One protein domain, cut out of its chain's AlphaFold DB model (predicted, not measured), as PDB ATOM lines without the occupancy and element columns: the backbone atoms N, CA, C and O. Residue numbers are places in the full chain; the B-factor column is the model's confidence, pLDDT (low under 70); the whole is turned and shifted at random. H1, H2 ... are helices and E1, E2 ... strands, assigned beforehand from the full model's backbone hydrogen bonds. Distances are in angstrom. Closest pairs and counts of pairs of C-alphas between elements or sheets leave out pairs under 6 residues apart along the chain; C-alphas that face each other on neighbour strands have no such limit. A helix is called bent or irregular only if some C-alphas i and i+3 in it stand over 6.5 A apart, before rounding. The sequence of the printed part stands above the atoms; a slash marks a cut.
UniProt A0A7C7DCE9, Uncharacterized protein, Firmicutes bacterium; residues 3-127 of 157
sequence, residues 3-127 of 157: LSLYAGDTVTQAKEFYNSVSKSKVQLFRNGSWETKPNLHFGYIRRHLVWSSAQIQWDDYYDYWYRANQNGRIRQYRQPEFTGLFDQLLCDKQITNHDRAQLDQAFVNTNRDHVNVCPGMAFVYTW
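What this domain is: This is residues 3 to 127 of the 157 residues of an uncharacterized protein of Firmicutes bacterium (UniProt A0A7C7DCE9). A long, strongly twisted antiparallel ribbon of E2 and E5 runs through the middle, with short E3 beside E2 and short E1 and E4 beside E5. Two separate groups of helices pack on this ribbon: H1, H2 and H3, and the helical hairpin H4 and H5. The printed part has 125 residues, with five named helices and five named strands; along the chain come E1, then H1 and H2, then E2 and E3, then H3, then E4, then H4 and H5, and last E5; the sheet is branched, its neighbour pairs E1 and E5, E2 and E3, E2 and E5, and E4 and E5 each antiparallel, and the class is mixed, helices and strands. The whole is compact, with a radius of gyration of the C-alphas of 14.3 A, but only just elongated, with spans of 44 by 30 by 27 A.

Where its parts are: Find C-alpha 3 at (-19.896, 32.731, 177.006); from there E1 runs over residues 3 to 7. Next come helices H1, residues 11 to 20, and H2, residues 23 to 31. Strand E2 spans residues 34 to 44, 29.7 A, and E3 residues 47 to 51. Helix H3, residues 58 to 70, begins at C-alpha 58 (-30.229, 18.551, 182.178) and is 18.3 A long. After E4, residues 76 to 78, come H4, residues 79 to 91, 19.4 A, and H5, residues 97 to 108, 14.8 A. H4 is irregular: C-alphas 80 and 83 are 7.4 A apart. E5, residues 114 to 126, runs 36.3 A to C-alpha 126 at (-23.072, 30.797, 171.654).

How they stand to each other: Start with E2 and E5, antiparallel at 159 degrees: look for N 37 and O 122, 2.9 A apart, within hydrogen-bond range. On the other side of E5 from E2, find E1 with N 5 and O 123 at 2.8 A, and E4 with N 77 and O 115 at 2.9 A. The hairpin E2 and E3 has N 42 and O 50 at 2.8 A. H3 is on the sheet over E2 and E5, at a height of 10.2 A. H1 is on the sheet too and touches H3 about perpendicular, at 77 degrees, with C-alphas 18 and 66 closest at 5.4 A. H2, over E2, only just touches H3, with 3 pairs of C-alphas within 8 A; those of Lys 23 and Tyr 62 are closest, 7.1 A. H5 lies over E2 and E3 on the opposite face from H2. H4 only grazes the sheet; it touches H5 at a shallow tilt of 6 degrees, opposite ways, with C-alphas 86 and 100 closest at 6.6 A. Every O i to N i+4 pair is within hydrogen-bond range in H1, H3 and H5, against 3 of 5 in H2 and 7 of 9 in H4.

The domain as a whole: The C-alphas farthest apart, Pro 80 and Trp 127, are 45.9 A apart. The printed part has no cut and no long link. Its mean pLDDT is 95.5, and no printed residue is under 70.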
ATOM      1  N   LEU A   3     -19.878  32.302 175.609       94.69
ATOM      2  CA  LEU A   3     -19.896  32.731 177.006       94.69
ATOM      3  C   LEU A   3     -20.397  31.555 177.842       94.69
ATOM      4  O   LEU A   3     -21.501  31.066 177.611       94.69
ATOM      5  N   SER A   4     -19.585  31.107 178.797       95.00
ATOM      6  CA  SER A   4     -19.904  29.968 179.657       95.00
ATOM      7  C   SER A   4     -19.941  30.398 181.116       95.00
ATOM      8  O   SER A   4     -18.988  31.001 181.608       95.00
ATOM      9  N   LEU A   5     -21.016  30.039 181.808       94.44
ATOM     10  CA  LEU A   5     -21.196  30.237 183.241       94.44
ATOM     11  C   LEU A   5     -21.290  28.874 183.916       94.44
ATOM     12  O   LEU A   5     -22.019  28.001 183.444       94.44
ATOM     13  N   TYR A   6     -20.572  28.701 185.020       94.38
ATOM     14  CA  TYR A   6     -20.545  27.455 185.778       94.38
ATOM     15  C   TYR A   6     -21.090  27.720 187.178       94.38
ATOM     16  O   TYR A   6     -20.452  28.387 187.990       94.38
ATOM     17  N   ALA A   7     -22.291  27.215 187.445       94.62
ATOM     18  CA  ALA A   7     -22.893  27.254 188.769       94.62
ATOM     19  C   ALA A   7     -22.563  25.961 189.519       94.62
ATOM     20  O   ALA A   7     -22.546  24.886 188.922       94.62
ATOM     21  N   GLY A   8     -22.335  26.048 190.830       93.81
ATOM     22  CA  GLY A   8     -22.104  24.866 191.664       93.81
ATOM     23  C   GLY A   8     -20.710  24.242 191.554       93.81
ATOM     24  O   GLY A   8     -20.577  23.028 191.673       93.81
ATOM     25  N   ASP A   9     -19.679  25.062 191.337       92.94
ATOM     26  CA  ASP A   9     -18.296  24.598 191.126       92.94
ATOM     27  C   ASP A   9     -17.595  24.127 192.417       92.94
ATOM     28  O   ASP A   9     -16.593  23.421 192.421       92.94
ATOM     29  N   THR A  10     -18.169  24.477 193.563       95.06
ATOM     30  CA  THR A  10     -17.768  23.977 194.880       95.06
ATOM     31  C   THR A  10     -18.953  23.309 195.564       95.06
ATOM     32  O   THR A  10     -20.103  23.602 195.248       95.06
ATOM     33  N   VAL A  11     -18.698  22.471 196.574       96.69
ATOM     34  CA  VAL A  11     -19.761  21.852 197.394       96.69
ATOM     35  C   VAL A  11     -20.729  22.908 197.940       96.69
ATOM     36  O   VAL A  11     -21.940  22.719 197.877       96.69
ATOM     37  N   THR A  12     -20.212  24.029 198.451       96.50
ATOM     38  CA  THR A  12     -21.038  25.120 198.991       96.50
ATOM     39  C   THR A  12     -21.884  25.775 197.906       96.50
ATOM     40  O   THR A  12     -23.088  25.918 198.088       96.50
ATOM     41  N   GLN A  13     -21.286  26.117 196.762       95.94
ATOM     42  CA  GLN A  13     -22.035  26.700 195.646       95.94
ATOM     43  C   GLN A  13     -23.076  25.729 195.089       95.94
ATOM     44  O   GLN A  13     -24.155  26.161 194.709       95.94
ATOM     45  N   ALA A  14     -22.776  24.428 195.029       97.50
ATOM     46  CA  ALA A  14     -23.711  23.431 194.522       97.50
ATOM     47  C   ALA A  14     -24.925  23.319 195.448       97.50
ATOM     48  O   ALA A  14     -26.058  23.363 194.978       97.50
ATOM     49  N   LYS A  15     -24.704  23.258 196.768       97.81
ATOM     50  CA  LYS A  15     -25.794  23.313 197.750       97.81
ATOM     51  C   LYS A  15     -26.652  24.561 197.576       97.81
ATOM     52  O   LYS A  15     -27.871  24.449 197.510       97.81
ATOM     53  N   GLU A  16     -26.014  25.728 197.488       97.06
ATOM     54  CA  GLU A  16     -26.724  26.998 197.342       97.06
ATOM     55  C   GLU A  16     -27.532  27.041 196.045       97.06
ATOM     56  O   GLU A  16     -28.701  27.418 196.060       97.06
ATOM     57  N   PHE A  17     -26.957  26.566 194.940       97.06
ATOM     58  CA  PHE A  17     -27.637  26.467 193.655       97.06
ATOM     59  C   PHE A  17     -28.935  25.657 193.761       97.06
ATOM     60  O   PHE A  17     -29.998  26.171 193.422       97.06
ATOM     61  N   TYR A  18     -28.890  24.435 194.303       97.50
ATOM     62  CA  TYR A  18     -30.094  23.601 194.434       97.50
ATOM     63  C   TYR A  18     -31.065  24.068 195.532       97.50
ATOM     64  O   TYR A  18     -32.196  23.584 195.572       97.50
ATOM     65  N   ASN A  19     -30.658  24.988 196.413       96.50
ATOM     66  CA  ASN A  19     -31.543  25.617 197.400       96.50
ATOM     67  C   ASN A  19     -32.272  26.852 196.844       96.50
ATOM     68  O   ASN A  19     -33.409  27.115 197.228       96.50
ATOM     69  N   SER A  20     -31.625  27.616 195.962       94.25
ATOM     70  CA  SER A  20     -32.070  28.958 195.547       94.25
ATOM     71  C   SER A  20     -32.584  29.030 194.103       94.25
ATOM     72  O   SER A  20     -33.411  29.891 193.759       94.25
ATOM     73  N   VAL A  21     -32.127  28.123 193.238       94.50
ATOM     74  CA  VAL A  21     -32.478  28.093 191.817       94.50
ATOM     75  C   VAL A  21     -33.439  26.953 191.562       94.50
ATOM     76  O   VAL A  21     -33.045  25.801 191.525       94.50
ATOM     77  N   SER A  22     -34.707  27.278 191.329       94.44
ATOM     78  CA  SER A  22     -35.718  26.303 190.914       94.44
ATOM     79  C   SER A  22     -35.491  25.802 189.483       94.44
ATOM     80  O   SER A  22     -35.055  26.569 188.621       94.44
ATOM     81  N   LYS A  23     -35.959  24.587 189.177       95.25
ATOM     82  CA  LYS A  23     -35.951  24.004 187.821       95.25
ATOM     83  C   LYS A  23     -36.537  24.928 186.745       95.25
ATOM     84  O   LYS A  23     -36.018  24.998 185.636       95.25
ATOM     85  N   SER A  24     -37.595  25.678 187.066       93.56
ATOM     86  CA  SER A  24     -38.208  26.640 186.139       93.56
ATOM     87  C   SER A  24     -37.275  27.802 185.783       93.56
ATOM     88  O   SER A  24     -37.248  28.212 184.629       93.56
ATOM     89  N   LYS A  25     -36.456  28.292 186.724       92.25
ATOM     90  CA  LYS A  25     -35.412  29.292 186.437       92.25
ATOM     91  C   LYS A  25     -34.349  28.725 185.498       92.25
ATOM     92  O   LYS A  25     -33.970  29.398 184.548       92.25
ATOM     93  N   VAL A  26     -33.931  27.474 185.704       92.75
ATOM     94  CA  VAL A  26     -33.016  26.776 184.781       92.75
ATOM     95  C   VAL A  26     -33.632  26.668 183.378       92.75
ATOM     96  O   VAL A  26     -32.959  26.936 182.387       92.75
ATOM     97  N   GLN A  27     -34.932  26.381 183.273       91.38
ATOM     98  CA  GLN A  27     -35.642  26.362 181.988       91.38
ATOM     99  C   GLN A  27     -35.654  27.735 181.284       91.38
ATOM    100  O   GLN A  27     -35.574  27.785 180.056       91.38
ATOM    101  N   LEU A  28     -35.716  28.854 182.021       88.50
ATOM    102  CA  LEU A  28     -35.688  30.199 181.425       88.50
ATOM    103  C   LEU A  28     -34.389  30.480 180.661       88.50
ATOM    104  O   LEU A  28     -34.435  31.142 179.626       88.50
ATOM    105  N   PHE A  29     -33.253  29.933 181.108       86.88
ATOM    106  CA  PHE A  29     -31.993  30.028 180.364       86.88
ATOM    107  C   PHE A  29     -32.128  29.439 178.962       86.88
ATOM    108  O   PHE A  29     -31.764  30.083 177.977       86.88
ATOM    109  N   ARG A  30     -32.731  28.252 178.852       84.50
ATOM    110  CA  ARG A  30     -32.948  27.588 177.561       84.50
ATOM    111  C   ARG A  30     -33.850  28.395 176.637       84.50
ATOM    112  O   ARG A  30     -33.578  28.484 175.444       84.50
ATOM    113  N   ASN A  31     -34.880  29.029 177.193       81.94
ATOM    114  CA  ASN A  31     -35.760  29.915 176.430       81.94
ATOM    115  C   ASN A  31     -35.023  31.171 175.923       81.94
ATOM    116  O   ASN A  31     -35.431  31.755 174.926       81.94
ATOM    117  N   GLY A  32     -33.932  31.575 176.582       79.38
ATOM    118  CA  GLY A  32     -33.056  32.680 176.182       79.38
ATOM    119  C   GLY A  32     -31.885  32.282 175.274       79.38
ATOM    120  O   GLY A  32     -30.881  32.994 175.257       79.38
ATOM    121  N   SER A  33     -31.980  31.149 174.570       87.00
ATOM    122  CA  SER A  33     -30.936  30.594 173.687       87.00
ATOM    123  C   SER A  33     -29.645  30.159 174.393       87.00
ATOM    124  O   SER A  33     -28.602  30.024 173.754       87.00
ATOM    125  N   TRP A  34     -29.697  29.904 175.703       94.44
ATOM    126  CA  TRP A  34     -28.587  29.267 176.407       94.44
ATOM    127  C   TRP A  34     -28.697  27.750 176.314       94.44
ATOM    128  O   TRP A  34     -29.742  27.151 176.566       94.44
ATOM    129  N   GLU A  35     -27.580  27.100 176.035       94.38
ATOM    130  CA  GLU A  35     -27.437  25.673 176.257       94.38
ATOM    131  C   GLU A  35     -27.230  25.414 177.756       94.38
ATOM    132  O   GLU A  35     -26.518  26.155 178.432       94.38
ATOM    133  N   THR A  36     -27.852  24.367 178.292       94.38
ATOM    134  CA  THR A  36     -27.717  23.978 179.702       94.38
ATOM    135  C   THR A  36     -27.205  22.548 179.783       94.38
ATOM    136  O   THR A  36     -27.789  21.661 179.157       94.38
ATOM    137  N   LYS A  37     -26.129  22.320 180.544       95.19
ATOM    138  CA  LYS A  37     -25.476  21.010 180.669       95.19
ATOM    139  C   LYS A  37     -25.188  20.635 182.121       95.19
ATOM    140  O   LYS A  37     -24.848  21.519 182.912       95.19
ATOM    141  N   PRO A  38     -25.238  19.336 182.452       97.19
ATOM    142  CA  PRO A  38     -24.582  18.810 183.644       97.19
ATOM    143  C   PRO A  38     -23.106  19.228 183.720       97.19
ATOM    144  O   PRO A  38     -22.416  19.254 182.701       97.19
ATOM    145  N   ASN A  39     -22.614  19.523 184.924       97.19
ATOM    146  CA  ASN A  39     -21.201  19.803 185.199       97.19
ATOM    147  C   ASN A  39     -20.743  19.085 186.484       97.19
ATOM    148  O   ASN A  39     -20.091  19.672 187.351       97.19
ATOM    149  N   LEU A  40     -21.113  17.805 186.630       98.19
ATOM    150  CA  LEU A  40     -20.655  16.991 187.755       98.19
ATOM    151  C   LEU A  40     -19.144  16.802 187.686       98.19
ATOM    152  O   LEU A  40     -18.622  16.243 186.721       98.19
ATOM    153  N   HIS A  41     -18.464  17.186 188.757       97.69
ATOM    154  CA  HIS A  41     -17.052  16.906 188.927       97.69
ATOM    155  C   HIS A  41     -16.695  16.625 190.383       97.69
ATOM    156  O   HIS A  41     -17.458  16.878 191.320       97.69
ATOM    157  N   PHE A  42     -15.506  16.064 190.547       97.88
ATOM    158  CA  PHE A  42     -14.970  15.594 191.806       97.88
ATOM    159  C   PHE A  42     -13.671  16.324 192.091       97.88
ATOM    160  O   PHE A  42     -12.717  16.291 191.304       97.88
ATOM    161  N   GLY A  43     -13.654  17.013 193.224       94.94
ATOM    162  CA  GLY A  43     -12.545  17.851 193.640       94.94
ATOM    163  C   GLY A  43     -11.783  17.285 194.829       94.94
ATOM    164  O   GLY A  43     -12.329  16.572 195.670       94.94
ATOM    165  N   TYR A  44     -10.520  17.682 194.932       92.88
ATOM    166  CA  TYR A  44      -9.729  17.581 196.152       92.88
ATOM    167  C   TYR A  44      -9.048  18.924 196.400       92.88
ATOM    168  O   TYR A  44      -8.298  19.417 195.551       92.88
ATOM    169  N   ILE A  45      -9.304  19.529 197.561       85.88
ATOM    170  CA  ILE A  45      -8.837  20.884 197.885       85.88
ATOM    171  C   ILE A  45      -9.305  21.877 196.795       85.88
ATOM    172  O   ILE A  45     -10.506  22.030 196.596       85.88
ATOM    173  N   ARG A  46      -8.385  22.540 196.082       76.12
ATOM    174  CA  ARG A  46      -8.655  23.538 195.028       76.12
ATOM    175  C   ARG A  46      -8.513  22.967 193.613       76.12
ATOM    176  O   ARG A  46      -8.385  23.726 192.661       76.12
ATOM    177  N   ARG A  47      -8.427  21.641 193.473       85.50
ATOM    178  CA  ARG A  47      -8.239  20.980 192.177       85.50
ATOM    179  C   ARG A  47      -9.469  20.164 191.835       85.50
ATOM    180  O   ARG A  47      -9.853  19.286 192.604       85.50
ATOM    181  N   HIS A  48     -10.032  20.422 190.667       89.06
ATOM    182  CA  HIS A  48     -11.016  19.548 190.044       89.06
ATOM    183  C   HIS A  48     -10.237  18.442 189.331       89.06
ATOM    184  O   HIS A  48      -9.337  18.728 188.540       89.06
ATOM    185  N   LEU A  49     -10.487  17.189 189.709       92.38
ATOM    186  CA  LEU A  49      -9.662  16.056 189.291       92.38
ATOM    187  C   LEU A  49     -10.351  15.195 188.241       92.38
ATOM    188  O   LEU A  49      -9.690  14.722 187.323       92.38
ATOM    189  N   VAL A  50     -11.661  14.994 188.377       97.00
ATOM    190  CA  VAL A  50     -12.442  14.152 187.468       97.00
ATOM    191  C   VAL A  50     -13.758  14.847 187.163       97.00
ATOM    192  O   VAL A  50     -14.441  15.285 188.086       97.00
ATOM    193  N   TRP A  51     -14.119  14.926 185.886       97.50
ATOM    194  CA  TRP A  51     -15.449  15.335 185.434       97.50
ATOM    195  C   TRP A  51     -16.198  14.113 184.948       97.50
ATOM    196  O   TRP A  51     -15.603  13.230 184.333       97.50
ATOM    197  N   SER A  52     -17.501  14.074 185.198       97.12
ATOM    198  CA  SER A  52     -18.312  13.026 184.607       97.12
ATOM    199  C   SER A  52     -18.467  13.227 183.101       97.12
ATOM    200  O   SER A  52     -18.692  14.337 182.622       97.12
ATOM    201  N   SER A  53     -18.399  12.120 182.366       95.69
ATOM    202  CA  SER A  53     -18.717  12.030 180.942       95.69
ATOM    203  C   SER A  53     -20.146  11.532 180.673       95.69
ATOM    204  O   SER A  53     -20.525  11.347 179.510       95.69
ATOM    205  N   ALA A  54     -20.948  11.307 181.720       94.38
ATOM    206  CA  ALA A  54     -22.301  10.779 181.602       94.38
ATOM    207  C   ALA A  54     -23.199  11.710 180.771       94.38
ATOM    208  O   ALA A  54     -23.293  12.914 181.011       94.38
ATOM    209  N   GLN A  55     -23.880  11.130 179.783       94.62
ATOM    210  CA  GLN A  55     -24.809  11.847 178.912       94.62
ATOM    211  C   GLN A  55     -26.199  11.833 179.549       94.62
ATOM    212  O   GLN A  55     -26.996  10.928 179.308       94.62
ATOM    213  N   ILE A  56     -26.466  12.820 180.401       96.00
ATOM    214  CA  ILE A  56     -27.719  12.950 181.153       96.00
ATOM    215  C   ILE A  56     -28.431  14.210 180.671       96.00
ATOM    216  O   ILE A  56     -27.800  15.256 180.494       96.00
ATOM    217  N   GLN A  57     -29.744  14.122 180.454       95.69
ATOM    218  CA  GLN A  57     -30.529  15.316 180.170       95.69
ATOM    219  C   GLN A  57     -30.506  16.246 181.386       95.69
ATOM    220  O   GLN A  57     -30.500  15.810 182.537       95.69
ATOM    221  N   TRP A  58     -30.429  17.549 181.129       95.12
ATOM    222  CA  TRP A  58     -30.229  18.551 182.178       95.12
ATOM    223  C   TRP A  58     -31.325  18.518 183.256       95.12
ATOM    224  O   TRP A  58     -31.054  18.847 184.406       95.12
ATOM    225  N   ASP A  59     -32.552  18.149 182.890       96.56
ATOM    226  CA  ASP A  59     -33.726  18.136 183.752       96.56
ATOM    227  C   ASP A  59     -33.753  16.913 184.666       96.56
ATOM    228  O   ASP A  59     -34.029  17.070 185.857       96.56
ATOM    229  N   ASP A  60     -33.399  15.738 184.144       98.00
ATOM    230  CA  ASP A  60     -33.174  14.527 184.943       98.00
ATOM    231  C   ASP A  60     -31.993  14.716 185.904       98.00
ATOM    232  O   ASP A  60     -32.062  14.366 187.085       98.00
ATOM    233  N   TYR A  61     -30.913  15.327 185.409       98.31
ATOM    234  CA  TYR A  61     -29.741  15.672 186.209       98.31
ATOM    235  C   TYR A  61     -30.103  16.625 187.353       98.31
ATOM    236  O   TYR A  61     -29.750  16.376 188.508       98.31
ATOM    237  N   TYR A  62     -30.844  17.693 187.043       98.06
ATOM    238  CA  TYR A  62     -31.302  18.655 188.039       98.06
ATOM    239  C   TYR A  62     -32.170  17.972 189.103       98.06
ATOM    240  O   TYR A  62     -31.931  18.159 190.294       98.06
ATOM    241  N   ASP A  63     -33.153  17.158 188.701       98.38
ATOM    242  CA  ASP A  63     -34.062  16.499 189.647       98.38
ATOM    243  C   ASP A  63     -33.323  15.533 190.574       98.38
ATOM    244  O   ASP A  63     -33.616  15.480 191.775       98.38
ATOM    245  N   TYR A  64     -32.349  14.794 190.038       98.56
ATOM    246  CA  TYR A  64     -31.501  13.911 190.827       98.56
ATOM    247  C   TYR A  64     -30.736  14.697 191.896       98.56
ATOM    248  O   TYR A  64     -30.839  14.388 193.088       98.56
ATOM    249  N   TRP A  65     -30.001  15.737 191.496       98.38
ATOM    250  CA  TRP A  65     -29.138  16.475 192.417       98.38
ATOM    251  C   TRP A  65     -29.900  17.383 193.372       98.38
ATOM    252  O   TRP A  65     -29.482  17.526 194.519       98.38
ATOM    253  N   TYR A  66     -31.067  17.884 192.972       98.44
ATOM    254  CA  TYR A  66     -31.993  18.547 193.880       98.44
ATOM    255  C   TYR A  66     -32.401  17.613 195.027       98.44
ATOM    256  O   TYR A  66     -32.224  17.956 196.196       98.44
ATOM    257  N   ARG A  67     -32.866  16.390 194.724       98.44
ATOM    258  CA  ARG A  67     -33.221  15.391 195.753       98.44
ATOM    259  C   ARG A  67     -32.003  14.960 196.572       98.44
ATOM    260  O   ARG A  67     -32.096  14.804 197.788       98.44
ATOM    261  N   ALA A  68     -30.854  14.784 195.923       98.06
ATOM    262  CA  ALA A  68     -29.603  14.442 196.586       98.06
ATOM    263  C   ALA A  68     -29.173  15.533 197.585       98.06
ATOM    264  O   ALA A  68     -28.725  15.203 198.684       98.06
ATOM    265  N   ASN A  69     -29.360  16.812 197.244       98.00
ATOM    266  CA  ASN A  69     -29.094  17.943 198.131       98.00
ATOM    267  C   ASN A  69     -29.977  17.906 199.384       98.00
ATOM    268  O   ASN A  69     -29.453  17.989 200.492       98.00
ATOM    269  N   GLN A  70     -31.289  17.687 199.216       97.25
ATOM    270  CA  GLN A  70     -32.228  17.566 200.343       97.25
ATOM    271  C   GLN A  70     -31.856  16.414 201.291       97.25
ATOM    272  O   GLN A  70     -32.047  16.508 202.499       97.25
ATOM    273  N   ASN A  71     -31.249  15.353 200.753       96.25
ATOM    274  CA  ASN A  71     -30.776  14.196 201.513       96.25
ATOM    275  C   ASN A  71     -29.312  14.323 201.989       96.25
ATOM    276  O   ASN A  71     -28.711  13.335 202.411       96.25
ATOM    277  N   GLY A  72     -28.695  15.507 201.881       96.31
ATOM    278  CA  GLY A  72     -27.335  15.768 202.367       96.31
ATOM    279  C   GLY A  72     -26.211  15.076 201.580       96.31
ATOM    280  O   GLY A  72     -25.096  14.949 202.087       96.31
ATOM    281  N   ARG A  73     -26.475  14.626 200.347       97.19
ATOM    282  CA  ARG A  73     -25.506  13.905 199.494       97.19
ATOM    283  C   ARG A  73     -24.558  14.824 198.722       97.19
ATOM    284  O   ARG A  73     -23.548  14.365 198.204       97.19
ATOM    285  N   ILE A  74     -24.836  16.123 198.656       97.94
ATOM    286  CA  ILE A  74     -23.862  17.103 198.162       97.94
ATOM    287  C   ILE A  74     -22.959  17.461 199.331       97.94
ATOM    288  O   ILE A  74     -23.317  18.277 200.177       97.94
ATOM    289  N   ARG A  75     -21.812  16.800 199.447       97.56
ATOM    290  CA  ARG A  75     -20.891  17.019 200.562       97.56
ATOM    291  C   ARG A  75     -19.487  16.543 200.234       97.56
ATOM    292  O   ARG A  75     -19.214  15.984 199.175       97.56
ATOM    293  N   GLN A  76     -18.615  16.751 201.208       97.62
ATOM    294  CA  GLN A  76     -17.369  16.029 201.296       97.62
ATOM    295  C   GLN A  76     -17.628  14.604 201.815       97.62
ATOM    296  O   GLN A  76     -18.328  14.415 202.817       97.62
ATOM    297  N   TYR A  77     -17.067  13.615 201.131       98.25
ATOM    298  CA  TYR A  77     -17.058  12.213 201.547       98.25
ATOM    299  C   TYR A  77     -15.661  11.834 202.016       98.25
ATOM    300  O   TYR A  77     -14.682  12.345 201.474       98.25
ATOM    301  N   ARG A  78     -15.564  10.974 203.031       97.94
ATOM    302  CA  ARG A  78     -14.292  10.460 203.556       97.94
ATOM    303  C   ARG A  78     -13.876   9.189 202.830       97.94
ATOM    304  O   ARG A  78     -14.715   8.490 202.274       97.94
ATOM    305  N   GLN A  79     -12.584   8.878 202.876       97.06
ATOM    306  CA  GLN A  79     -11.988   7.742 202.165       97.06
ATOM    307  C   GLN A  79     -12.730   6.395 202.328       97.06
ATOM    308  O   GLN A  79     -12.958   5.746 201.306       97.06
ATOM    309  N   PRO A  80     -13.214   5.992 203.522       97.44
ATOM    310  CA  PRO A  80     -13.985   4.751 203.662       97.44
ATOM    311  C   PRO A  80     -15.297   4.722 202.861       97.44
ATOM    312  O   PRO A  80     -15.844   3.655 202.604       97.44
ATOM    313  N   GLU A  81     -15.816   5.886 202.469       98.06
ATOM    314  CA  GLU A  81     -17.080   6.034 201.750       98.06
ATOM    315  C   GLU A  81     -16.905   6.045 200.222       98.06
ATOM    316  O   GLU A  81     -17.901   5.968 199.507       98.06
ATOM    317  N   PHE A  82     -15.675   6.160 199.703       97.56
ATOM    318  CA  PHE A  82     -15.425   6.407 198.275       97.56
ATOM    319  C   PHE A  82     -16.025   5.333 197.371       97.56
ATOM    320  O   PHE A  82     -16.774   5.658 196.454       97.56
ATOM    321  N   THR A  83     -15.732   4.060 197.644       96.88
ATOM    322  CA  THR A  83     -16.205   2.946 196.812       96.88
ATOM    323  C   THR A  83     -17.729   2.916 196.759       96.88
ATOM    324  O   THR A  83     -18.299   2.928 195.672       96.88
ATOM    325  N   GLY A  84     -18.393   2.995 197.920       98.12
ATOM    326  CA  GLY A  84     -19.855   3.014 197.990       98.12
ATOM    327  C   GLY A  84     -20.472   4.238 197.306       98.12
ATOM    328  O   GLY A  84     -21.479   4.112 196.613       98.12
ATOM    329  N   LEU A  85     -19.849   5.413 197.435       98.25
ATOM    330  CA  LEU A  85     -20.258   6.618 196.712       98.25
ATOM    331  C   LEU A  85     -20.185   6.411 195.193       98.25
ATOM    332  O   LEU A  85     -21.147   6.712 194.490       98.25
ATOM    333  N   PHE A  86     -19.052   5.932 194.679       98.44
ATOM    334  CA  PHE A  86     -18.843   5.799 193.239       98.44
ATOM    335  C   PHE A  86     -19.667   4.655 192.639       98.44
ATOM    336  O   PHE A  86     -20.198   4.816 191.542       98.44
ATOM    337  N   ASP A  87     -19.847   3.545 193.359       98.50
ATOM    338  CA  ASP A  87     -20.774   2.471 192.976       98.50
ATOM    339  C   ASP A  87     -22.207   3.003 192.857       98.50
ATOM    340  O   ASP A  87     -22.887   2.752 191.860       98.50
ATOM    341  N   GLN A  88     -22.655   3.795 193.837       98.31
ATOM    342  CA  GLN A  88     -23.991   4.380 193.816       98.31
ATOM    343  C   GLN A  88     -24.163   5.358 192.649       98.31
ATOM    344  O   GLN A  88     -25.165   5.291 191.947       98.31
ATOM    345  N   LEU A  89     -23.198   6.251 192.407       98.38
ATOM    346  CA  LEU A  89     -23.272   7.199 191.289       98.38
ATOM    347  C   LEU A  89     -23.242   6.492 189.928       98.38
ATOM    348  O   LEU A  89     -23.896   6.952 188.993       98.38
ATOM    349  N   LEU A  90     -22.518   5.377 189.813       98.44
ATOM    350  CA  LEU A  90     -22.510   4.545 188.612       98.44
ATOM    351  C   LEU A  90     -23.869   3.863 188.407       98.44
ATOM    352  O   LEU A  90     -24.413   3.892 187.303       98.44
ATOM    353  N   CYS A  91     -24.446   3.299 189.472       98.12
ATOM    354  CA  CYS A  91     -25.780   2.695 189.456       98.12
ATOM    355  C   CYS A  91     -26.862   3.719 189.071       98.12
ATOM    356  O   CYS A  91     -27.700   3.453 188.208       98.12
ATOM    357  N   ASP A  92     -26.765   4.926 189.630       97.75
ATOM    358  CA  ASP A  92     -27.642   6.069 189.356       97.75
ATOM    359  C   ASP A  92     -27.365   6.727 187.987       97.75
ATOM    360  O   ASP A  92     -27.983   7.742 187.648       97.75
ATOM    361  N   LYS A  93     -26.422   6.178 187.202       98.00
ATOM    362  CA  LYS A  93     -25.986   6.669 185.882       98.00
ATOM    363  C   LYS A  93     -25.498   8.121 185.886       98.00
ATOM    364  O   LYS A  93     -25.505   8.775 184.847       98.00
ATOM    365  N   GLN A  94     -25.060   8.616 187.043       98.38
ATOM    366  CA  GLN A  94     -24.462   9.943 187.202       98.38
ATOM    367  C   GLN A  94     -23.013   9.992 186.732       98.38
ATOM    368  O   GLN A  94     -22.508  11.069 186.446       98.38
ATOM    369  N   ILE A  95     -22.356   8.835 186.671       98.50
ATOM    370  CA  ILE A  95     -21.013   8.651 186.129       98.50
ATOM    371  C   ILE A  95     -20.987   7.415 185.227       98.50
ATOM    372  O   ILE A  95     -21.862   6.552 185.310       98.50
ATOM    373  N   THR A  96     -19.979   7.315 184.366       98.44
ATOM    374  CA  THR A  96     -19.748   6.137 183.516       98.44
ATOM    375  C   THR A  96     -18.723   5.174 184.130       98.44
ATOM    376  O   THR A  96     -18.028   5.506 185.090       98.44
ATOM    377  N   ASN A  97     -18.565   3.979 183.547       98.19
ATOM    378  CA  ASN A  97     -17.479   3.058 183.924       98.19
ATOM    379  C   ASN A  97     -16.088   3.678 183.704       98.19
ATOM    380  O   ASN A  97     -15.157   3.407 184.460       98.19
ATOM    381  N   HIS A  98     -15.948   4.520 182.678       98.00
ATOM    382  CA  HIS A  98     -14.710   5.244 182.421       98.00
ATOM    383  C   HIS A  98     -14.430   6.265 183.534       98.00
ATOM    384  O   HIS A  98     -13.336   6.276 184.093       98.00
ATOM    385  N   ASP A  99     -15.435   7.059 183.914       98.19
ATOM    386  CA  ASP A  99     -15.322   8.016 185.022       98.19
ATOM    387  C   ASP A  99     -14.976   7.299 186.331       98.19
ATOM    388  O   ASP A  99     -14.135   7.765 187.094       98.19
ATOM    389  N   ARG A 100     -15.586   6.131 186.578       98.12
ATOM    390  CA  ARG A 100     -15.264   5.293 187.734       98.12
ATOM    391  C   ARG A 100     -13.784   4.921 187.764       98.12
ATOM    392  O   ARG A 100     -13.132   5.140 188.780       98.12
ATOM    393  N   ALA A 101     -13.237   4.419 186.661       97.81
ATOM    394  CA  ALA A 101     -11.818   4.081 186.600       97.81
ATOM    395  C   ALA A 101     -10.922   5.304 186.882       97.81
ATOM    396  O   ALA A 101      -9.919   5.192 187.589       97.81
ATOM    397  N   GLN A 102     -11.304   6.489 186.390       98.00
ATOM    398  CA  GLN A 102     -10.597   7.739 186.687       98.00
ATOM    399  C   GLN A 102     -10.709   8.143 188.161       98.00
ATOM    400  O   GLN A 102      -9.726   8.591 188.748       98.00
ATOM    401  N   LEU A 103     -11.877   7.965 188.781       97.81
ATOM    402  CA  LEU A 103     -12.093   8.228 190.205       97.81
ATOM    403  C   LEU A 103     -11.271   7.291 191.087       97.81
ATOM    404  O   LEU A 103     -10.670   7.747 192.060       97.81
ATOM    405  N   ASP A 104     -11.175   6.014 190.723       97.44
ATOM    406  CA  ASP A 104     -10.348   5.055 191.451       97.44
ATOM    407  C   ASP A 104      -8.867   5.463 191.390       97.44
ATOM    408  O   ASP A 104      -8.189   5.515 192.417       97.44
ATOM    409  N   GLN A 105      -8.370   5.857 190.214       96.88
ATOM    410  CA  GLN A 105      -7.004   6.374 190.055       96.88
ATOM    411  C   GLN A 105      -6.773   7.696 190.799       96.88
ATOM    412  O   GLN A 105      -5.700   7.914 191.361       96.88
ATOM    413  N   ALA A 106      -7.761   8.590 190.798       96.06
ATOM    414  CA  ALA A 106      -7.637   9.922 191.375       96.06
ATOM    415  C   ALA A 106      -7.857   9.953 192.891       96.06
ATOM    416  O   ALA A 106      -7.360  10.875 193.531       96.06
ATOM    417  N   PHE A 107      -8.579   8.999 193.477       96.44
ATOM    418  CA  PHE A 107      -8.951   9.034 194.894       96.44
ATOM    419  C   PHE A 107      -8.633   7.730 195.621       96.44
ATOM    420  O   PHE A 107      -7.886   7.775 196.597       96.44
ATOM    421  N   VAL A 108      -9.137   6.588 195.145       93.69
ATOM    422  CA  VAL A 108      -9.036   5.293 195.853       93.69
ATOM    423  C   VAL A 108      -7.592   4.800 195.943       93.69
ATOM    424  O   VAL A 108      -7.129   4.427 197.015       93.69
ATOM    425  N   ASN A 109      -6.849   4.870 194.840       94.00
ATOM    426  CA  ASN A 109      -5.470   4.386 194.744       94.00
ATOM    427  C   ASN A 109      -4.444   5.422 195.235       94.00
ATOM    428  O   ASN A 109      -3.306   5.460 194.769       94.00
ATOM    429  N   THR A 110      -4.861   6.324 196.127       93.62
ATOM    430  CA  THR A 110      -4.066   7.473 196.571       93.62
ATOM    431  C   THR A 110      -4.255   7.718 198.065       93.62
ATOM    432  O   THR A 110      -5.206   7.233 198.665       93.62
ATOM    433  N   ASN A 111      -3.390   8.534 198.668       92.94
ATOM    434  CA  ASN A 111      -3.488   8.894 200.090       92.94
ATOM    435  C   ASN A 111      -4.478  10.045 200.368       92.94
ATOM    436  O   ASN A 111      -4.346  10.739 201.374       92.94
ATOM    437  N   ARG A 112      -5.426  10.324 199.461       94.94
ATOM    438  CA  ARG A 112      -6.428  11.381 199.666       94.94
ATOM    439  C   ARG A 112      -7.462  10.917 200.688       94.94
ATOM    440  O   ARG A 112      -8.035   9.841 200.556       94.94
ATOM    441  N   ASP A 113      -7.729  11.753 201.685       96.50
ATOM    442  CA  ASP A 113      -8.616  11.435 202.810       96.50
ATOM    443  C   ASP A 113     -10.082  11.821 202.560       96.50
ATOM    444  O   ASP A 113     -10.980  11.407 203.302       96.50
ATOM    445  N   HIS A 114     -10.333  12.622 201.523       97.00
ATOM    446  CA  HIS A 114     -11.668  13.063 201.155       97.00
ATOM    447  C   HIS A 114     -11.851  13.302 199.653       97.00
ATOM    448  O   HIS A 114     -10.889  13.438 198.898       97.00
ATOM    449  N   VAL A 115     -13.111  13.390 199.233       97.81
ATOM    450  CA  VAL A 115     -13.531  13.854 197.907       97.81
ATOM    451  C   VAL A 115     -14.667  14.854 198.062       97.81
ATOM    452  O   VAL A 115     -15.581  14.655 198.863       97.81
ATOM    453  N   ASN A 116     -14.607  15.937 197.297       97.81
ATOM    454  CA  ASN A 116     -15.687  16.905 197.172       97.81
ATOM    455  C   ASN A 116     -16.540  16.534 195.959       97.81
ATOM    456  O   ASN A 116     -16.014  16.462 194.850       97.81
ATOM    457  N   VAL A 117     -17.839  16.313 196.166       97.81
ATOM    458  CA  VAL A 117     -18.797  16.072 195.079       97.81
ATOM    459  C   VAL A 117     -19.432  17.406 194.691       97.81
ATOM    460  O   VAL A 117     -20.177  17.983 195.484       97.81
ATOM    461  N   CYS A 118     -19.131  17.894 193.486       97.31
ATOM    462  CA  CYS A 118     -19.569  19.194 192.977       97.31
ATOM    463  C   CYS A 118     -20.497  19.003 191.762       97.31
ATOM    464  O   CYS A 118     -20.037  18.960 190.618       97.31
ATOM    465  N   PRO A 119     -21.809  18.830 191.984       97.62
ATOM    466  CA  PRO A 119     -22.781  18.626 190.916       97.62
ATOM    467  C   PRO A 119     -23.272  19.952 190.323       97.62
ATOM    468  O   PRO A 119     -24.424  20.346 190.506       97.62
ATOM    469  N   GLY A 120     -22.380  20.673 189.653       96.81
ATOM    470  CA  GLY A 120     -22.709  21.956 189.046       96.81
ATOM    471  C   GLY A 120     -23.562  21.851 187.778       96.81
ATOM    472  O   GLY A 120     -23.798  20.771 187.236       96.81
ATOM    473  N   MET A 121     -23.952  23.004 187.244       96.50
ATOM    474  CA  MET A 121     -24.542  23.132 185.909       96.50
ATOM    475  C   MET A 121     -23.792  24.190 185.106       96.50
ATOM    476  O   MET A 121     -23.419  25.240 185.632       96.50
ATOM    477  N   ALA A 122     -23.580  23.908 183.825       96.12
ATOM    478  CA  ALA A 122     -23.004  24.849 182.879       96.12
ATOM    479  C   ALA A 122     -24.108  25.482 182.026       96.12
ATOM    480  O   ALA A 122     -24.950  24.776 181.466       96.12
ATOM    481  N   PHE A 123     -24.059  26.802 181.887       95.62
ATOM    482  CA  PHE A 123     -24.910  27.587 181.000       95.62
ATOM    483  C   PHE A 123     -24.030  28.205 179.922       95.62
ATOM    484  O   PHE A 123     -23.107  28.958 180.232       95.62
ATOM    485  N   VAL A 124     -24.286  27.875 178.659       95.94
ATOM    486  CA  VAL A 124     -23.437  28.283 177.538       95.94
ATOM    487  C   VAL A 124     -24.261  29.042 176.514       95.94
ATOM    488  O   VAL A 124     -25.139  28.474 175.870       95.94
ATOM    489  N   TYR A 125     -23.951  30.319 176.330       95.38
ATOM    490  CA  TYR A 125     -24.455  31.106 175.214       95.38
ATOM    491  C   TYR A 125     -23.444  31.058 174.070       95.38
ATOM    492  O   TYR A 125     -22.238  31.217 174.286       95.38
ATOM    493  N   THR A 126     -23.921  30.835 172.848       95.12
ATOM    494  CA  THR A 126     -23.072  30.797 171.654       95.12
ATOM    495  C   THR A 126     -23.545  31.850 170.667       95.12
ATOM    496  O   THR A 126     -24.690  31.814 170.235       95.12
ATOM    497  N   TRP A 127     -22.639  32.745 170.283       94.75
ATOM    498  CA  TRP A 127     -22.795  33.548 169.073       94.75
ATOM    499  C   TRP A 127     -22.204  32.760 167.915       94.75
ATOM    500  O   TRP A 127     -21.048  32.312 168.007       94.75
TER     501      TRP A 127